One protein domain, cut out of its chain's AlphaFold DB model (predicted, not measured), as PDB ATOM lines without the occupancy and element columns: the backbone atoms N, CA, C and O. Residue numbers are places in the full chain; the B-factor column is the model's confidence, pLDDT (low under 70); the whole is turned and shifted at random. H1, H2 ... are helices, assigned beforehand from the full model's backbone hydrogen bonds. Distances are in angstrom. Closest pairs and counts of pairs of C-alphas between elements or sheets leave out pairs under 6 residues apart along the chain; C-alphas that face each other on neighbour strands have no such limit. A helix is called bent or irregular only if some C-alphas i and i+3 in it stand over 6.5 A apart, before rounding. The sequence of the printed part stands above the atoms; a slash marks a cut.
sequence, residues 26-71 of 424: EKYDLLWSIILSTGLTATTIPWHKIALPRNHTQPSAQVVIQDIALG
ATOM      1  N   GLU A  26     420.765 273.216 219.733       71.50
ATOM      2  CA  GLU A  26     420.300 273.741 221.022       71.50
ATOM      3  C   GLU A  26     420.726 275.201 221.233       71.50
ATOM      4  O   GLU A  26     420.032 275.992 221.873       71.50
ATOM      5  N   LYS A  27     421.851 275.594 220.623       69.62
ATOM      6  CA  LYS A  27     422.382 276.958 220.692       69.62
ATOM      7  C   LYS A  27     421.577 277.934 219.834       69.62
ATOM      8  O   LYS A  27     421.398 279.084 220.235       69.62
ATOM      9  N   TYR A  28     421.056 277.484 218.690       76.31
ATOM     10  CA  TYR A  28     420.147 278.287 217.870       76.31
ATOM     11  C   TYR A  28     418.802 278.470 218.561       76.31
ATOM     12  O   TYR A  28     418.298 279.590 218.592       76.31
ATOM     13  N   ASP A  29     418.258 277.411 219.159       76.50
ATOM     14  CA  ASP A  29     416.974 277.466 219.863       76.50
ATOM     15  C   ASP A  29     417.026 278.405 221.077       76.50
ATOM     16  O   ASP A  29     416.098 279.188 221.300       76.50
ATOM     17  N   LEU A  30     418.142 278.427 221.815       77.25
ATOM     18  CA  LEU A  30     418.358 279.399 222.891       77.25
ATOM     19  C   LEU A  30     418.371 280.842 222.360       77.25
ATOM     20  O   LEU A  30     417.698 281.719 222.894       77.25
ATOM     21  N   LEU A  31     419.099 281.099 221.273       78.19
ATOM     22  CA  LEU A  31     419.186 282.438 220.687       78.19
ATOM     23  C   LEU A  31     417.826 282.908 220.143       78.19
ATOM     24  O   LEU A  31     417.438 284.065 220.313       78.19
ATOM     25  N   TRP A  32     417.080 281.997 219.516       79.00
ATOM     26  CA  TRP A  32     415.768 282.277 218.941       79.00
ATOM     27  C   TRP A  32     414.687 282.451 220.007       79.00
ATOM     28  O   TRP A  32     413.862 283.354 219.890       79.00
ATOM     29  N   SER A  33     414.720 281.664 221.083       78.06
ATOM     30  CA  SER A  33     413.815 281.841 222.226       78.06
ATOM     31  C   SER A  33     414.045 283.174 222.944       78.06
ATOM     32  O   SER A  33     413.071 283.831 223.315       78.06
ATOM     33  N   ILE A  34     415.292 283.648 223.054       73.69
ATOM     34  CA  ILE A  34     415.591 284.989 223.583       73.69
ATOM     35  C   ILE A  34     414.981 286.073 222.685       73.69
ATOM     36  O   ILE A  34     414.338 286.997 223.178       73.69
ATOM     37  N   ILE A  35     415.121 285.958 221.365       78.81
ATOM     38  CA  ILE A  35     414.566 286.938 220.416       78.81
ATOM     39  C   ILE A  35     413.035 286.949 220.449       78.81
ATOM     40  O   ILE A  35     412.425 288.017 220.460       78.81
ATOM     41  N   LEU A  36     412.405 285.773 220.515       77.62
ATOM     42  CA  LEU A  36     410.949 285.649 220.590       77.62
ATOM     43  C   LEU A  36     410.382 286.145 221.928       77.62
ATOM     44  O   LEU A  36     409.335 286.786 221.927       77.62
ATOM     45  N   SER A  37     411.059 285.873 223.046       74.88
ATOM     46  CA  SER A  37     410.604 286.283 224.384       74.88
ATOM     47  C   SER A  37     410.804 287.772 224.651       74.88
ATOM     48  O   SER A  37     409.951 288.402 225.269       74.88
ATOM     49  N   THR A  38     411.900 288.353 224.164       76.88
ATOM     50  CA  THR A  38     412.213 289.773 224.391       76.88
ATOM     51  C   THR A  38     411.620 290.700 223.331       76.88
ATOM     52  O   THR A  38     411.534 291.906 223.551       76.88
ATOM     53  N   GLY A  39     411.229 290.171 222.164       75.50
ATOM     54  CA  GLY A  39     410.772 290.976 221.028       75.50
ATOM     55  C   GLY A  39     411.865 291.874 220.433       75.50
ATOM     56  O   GLY A  39     411.563 292.758 219.628       75.50
ATOM     57  N   LEU A  40     413.126 291.674 220.828       77.69
ATOM     58  CA  LEU A  40     414.249 292.487 220.387       77.69
ATOM     59  C   LEU A  40     414.678 292.102 218.973       77.69
ATOM     60  O   LEU A  40     414.718 290.936 218.583       77.69
ATOM     61  N   THR A  41     415.031 293.112 218.188       70.88
ATOM     62  CA  THR A  41     415.618 292.918 216.861       70.88
ATOM     63  C   THR A  41     417.111 292.635 216.991       70.88
ATOM     64  O   THR A  41     417.747 293.101 217.929       70.88
ATOM     65  N   ALA A  42     417.707 291.947 216.014       67.75
ATOM     66  CA  ALA A  42     419.139 291.603 215.974       67.75
ATOM     67  C   ALA A  42     420.107 292.742 216.361       67.75
ATOM     68  O   ALA A  42     421.190 292.500 216.885       67.75
ATOM     69  N   THR A  43     419.722 293.988 216.077       72.75
ATOM     70  CA  THR A  43     420.513 295.199 216.323       72.75
ATOM     71  C   THR A  43     420.292 295.819 217.703       72.75
ATOM     72  O   THR A  43     421.059 296.690 218.090       72.75
ATOM     73  N   THR A  44     419.247 295.417 218.429       79.38
ATOM     74  CA  THR A  44     418.849 295.979 219.736       79.38
ATOM     75  C   THR A  44     419.084 295.019 220.898       79.38
ATOM     76  O   THR A  44     418.804 295.356 222.045       79.38
ATOM     77  N   ILE A  45     419.626 293.832 220.621       80.06
ATOM     78  CA  ILE A  45     419.943 292.841 221.644       80.06
ATOM     79  C   ILE A  45     421.055 293.390 222.559       80.06
ATOM     80  O   ILE A  45     422.155 293.678 222.074       80.06
ATOM     81  N   PRO A  46     420.825 293.518 223.881       82.75
ATOM     82  CA  PRO A  46     421.859 293.909 224.828       82.75
ATOM     83  C   PRO A  46     422.797 292.722 225.063       82.75
ATOM     84  O   PRO A  46     422.686 292.008 226.056       82.75
ATOM     85  N   TRP A  47     423.737 292.510 224.142       80.31
ATOM     86  CA  TRP A  47     424.660 291.369 224.148       80.31
ATOM     87  C   TRP A  47     425.428 291.197 225.462       80.31
ATOM     88  O   TRP A  47     425.715 290.076 225.865       80.31
ATOM     89  N   HIS A  48     425.700 292.296 226.167       78.69
ATOM     90  CA  HIS A  48     426.350 292.298 227.478       78.69
ATOM     91  C   HIS A  48     425.514 291.647 228.595       78.69
ATOM     92  O   HIS A  48     426.079 291.257 229.611       78.69
ATOM     93  N   LYS A  49     424.189 291.524 228.427       80.56
ATOM     94  CA  LYS A  49     423.281 290.880 229.396       80.56
ATOM     95  C   LYS A  49     423.013 289.411 229.084       80.56
ATOM     96  O   LYS A  49     422.433 288.715 229.910       80.56
ATOM     97  N   ILE A  50     423.402 288.940 227.901       78.81
ATOM     98  CA  ILE A  50     423.153 287.566 227.472       78.81
ATOM     99  C   ILE A  50     424.406 286.747 227.742       78.81
ATOM    100  O   ILE A  50     425.445 286.939 227.110       78.81
ATOM    101  N   ALA A  51     424.290 285.807 228.676       78.88
ATOM    102  CA  ALA A  51     425.306 284.792 228.878       78.88
ATOM    103  C   ALA A  51     425.254 283.802 227.707       78.88
ATOM    104  O   ALA A  51     424.339 282.985 227.606       78.88
ATOM    105  N   LEU A  52     426.222 283.902 226.797       81.31
ATOM    106  CA  LEU A  52     426.390 282.927 225.725       81.31
ATOM    107  C   LEU A  52     426.994 281.625 226.287       81.31
ATOM    108  O   LEU A  52     427.754 281.675 227.263       81.31
ATOM    109  N   PRO A  53     426.694 280.456 225.690       77.75
ATOM    110  CA  PRO A  53     427.320 279.196 226.074       77.75
ATOM    111  C   PRO A  53     428.850 279.284 226.028       77.75
ATOM    112  O   PRO A  53     429.419 280.038 225.234       77.75
ATOM    113  N   ARG A  54     429.532 278.480 226.857       74.44
ATOM    114  CA  ARG A  54     431.004 278.424 226.869       74.44
ATOM    115  C   ARG A  54     431.525 278.183 225.443       74.44
ATOM    116  O   ARG A  54     430.991 277.334 224.730       74.44
ATOM    117  N   ASN A  55     432.564 278.930 225.067       79.06
ATOM    118  CA  ASN A  55     433.215 278.941 223.746       79.06
ATOM    119  C   ASN A  55     432.503 279.740 222.641       79.06
ATOM    120  O   ASN A  55     432.853 279.573 221.480       79.06
ATOM    121  N   HIS A  56     431.542 280.606 222.979       75.19
ATOM    122  CA  HIS A  56     430.918 281.512 222.010       75.19
ATOM    123  C   HIS A  56     431.225 282.964 222.320       75.19
ATOM    124  O   HIS A  56     431.219 283.395 223.474       75.19
ATOM    125  N   THR A  57     431.470 283.730 221.263       84.31
ATOM    126  CA  THR A  57     431.742 285.160 221.360       84.31
ATOM    127  C   THR A  57     430.524 285.957 220.889       84.31
ATOM    128  O   THR A  57     429.764 285.526 220.023       84.31
ATOM    129  N   GLN A  58     430.310 287.147 221.454       83.62
ATOM    130  CA  GLN A  58     429.230 288.037 220.998       83.62
ATOM    131  C   GLN A  58     429.296 288.339 219.488       83.62
ATOM    132  O   GLN A  58     428.247 288.301 218.840       83.62
ATOM    133  N   PRO A  59     430.486 288.559 218.885       83.81
ATOM    134  CA  PRO A  59     430.598 288.732 217.443       83.81
ATOM    135  C   PRO A  59     430.098 287.525 216.642       83.81
ATOM    136  O   PRO A  59     429.429 287.722 215.627       83.81
ATOM    137  N   SER A  60     430.368 286.285 217.079       81.81
ATOM    138  CA  SER A  60     429.902 285.105 216.343       81.81
ATOM    139  C   SER A  60     428.386 284.939 216.419       81.81
ATOM    140  O   SER A  60     427.746 284.735 215.387       81.81
ATOM    141  N   ALA A  61     427.787 285.161 217.593       80.75
ATOM    142  CA  ALA A  61     426.331 285.175 217.751       80.75
ATOM    143  C   ALA A  61     425.660 286.243 216.864       80.75
ATOM    144  O   ALA A  61     424.632 285.988 216.233       80.75
ATOM    145  N   GLN A  62     426.257 287.435 216.765       81.25
ATOM    146  CA  GLN A  62     425.728 288.527 215.950       81.25
ATOM    147  C   GLN A  62     425.736 288.198 214.449       81.25
ATOM    148  O   GLN A  62     424.750 288.470 213.757       81.25
ATOM    149  N   VAL A  63     426.808 287.570 213.952       81.38
ATOM    150  CA  VAL A  63     426.903 287.110 212.555       81.38
ATOM    151  C   VAL A  63     425.831 286.063 212.252       81.38
ATOM    152  O   VAL A  63     425.167 286.152 211.218       81.38
ATOM    153  N   VAL A  64     425.605 285.118 213.167       80.38
ATOM    154  CA  VAL A  64     424.582 284.076 213.008       80.38
ATOM    155  C   VAL A  64     423.181 284.683 212.904       80.38
ATOM    156  O   VAL A  64     422.444 284.359 211.971       80.38
ATOM    157  N   ILE A  65     422.812 285.620 213.786       80.44
ATOM    158  CA  ILE A  65     421.503 286.291 213.696       80.44
ATOM    159  C   ILE A  65     421.374 287.068 212.389       80.44
ATOM    160  O   ILE A  65     420.316 287.042 211.758       80.44
ATOM    161  N   GLN A  66     422.435 287.761 211.971       80.62
ATOM    162  CA  GLN A  66     422.421 288.504 210.719       80.62
ATOM    163  C   GLN A  66     422.197 287.567 209.525       80.62
ATOM    164  O   GLN A  66     421.385 287.873 208.651       80.62
ATOM    165  N   ASP A  67     422.846 286.404 209.504       75.94
ATOM    166  CA  ASP A  67     422.658 285.415 208.447       75.94
ATOM    167  C   ASP A  67     421.255 284.784 208.469       75.94
ATOM    168  O   ASP A  67     420.689 284.536 207.398       75.94
ATOM    169  N   ILE A  68     420.654 284.578 209.648       73.88
ATOM    170  CA  ILE A  68     419.253 284.137 209.781       73.88
ATOM    171  C   ILE A  68     418.302 285.217 209.251       73.88
ATOM    172  O   ILE A  68     417.418 284.922 208.445       73.88
ATOM    173  N   ALA A  69     418.505 286.481 209.631       72.44
ATOM    174  CA  ALA A  69     417.690 287.607 209.174       72.44
ATOM    175  C   ALA A  69     417.787 287.819 207.652       72.44
ATOM    176  O   ALA A  69     416.805 288.186 207.003       72.44
ATOM    177  N   LEU A  70     418.957 287.548 207.068       76.00
ATOM    178  CA  LEU A  70     419.187 287.573 205.623       76.00
ATOM    179  C   LEU A  70     418.680 286.312 204.905       76.00
ATOM    180  O   LEU A  70     418.753 286.250 203.677       76.00
ATOM    181  N   GLY A  71     418.182 285.311 205.638       72.12
ATOM    182  CA  GLY A  71     417.737 284.030 205.089       72.12
ATOM    183  C   GLY A  71     418.861 283.205 204.457       72.12
ATOM    184  O   GLY A  71     418.583 282.343 203.630       72.12
TER     185      GLY A  71
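Overview. This is residues 26 to 71 of the 424 residues of an uncharacterized protein of Arthrobotrys flagrans (UniProt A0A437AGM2). Two short helices, H1 and H2, set crosswise and near each other, are joined by a long loop, residues 39 to 57, that winds round the outside of the unit. The outline is rounded, with C-alpha spans of 24 by 20 by 19 A along the three main axes. The printed part has 46 residues with two named helices, H1 and then H2 along the chain, and no named strand; the class is all helix, with 25 of the 46 residues in the helices. The whole is compact, with a radius of gyration of the C-alphas of 9.8 A.

Arrangement. Begin with the longest helix, H1, residues 26 to 38, and look from it toward H2, residues 58 to 69. The two are near each other: 10 pairs of their C-alphas lie within 10 A, and no pair lies within 8 A, though only just, as the closest C-alphas of the two are 8.2 A apart. Look along the backbone of H1 and H2, and you will find every O i to N i+4 pair within hydrogen-bond range.

Along the chain. Find C-alpha 26 at (420.300, 273.741, 221.022); from there H1 runs 18.3 A to C-alpha 38 at (412.213, 289.773, 224.391). H2 starts at C-alpha 58 and runs 16.5 A to C-alpha 69 at (417.690, 287.607, 209.174). Neither helix is bent.

Size, cuts and confidence. Look to Arg 54 and Gly 71 for the two C-alphas farthest apart, 26.1 A. The link from H1 to H2 is long, with 19 residues, and its C-alphas lie 7 to 14 A from the mean of all C-alphas. The printed part has no cut. In the B-factor column the mean pLDDT of the printed part is 77.6, and residues 27 and 42 are under 70.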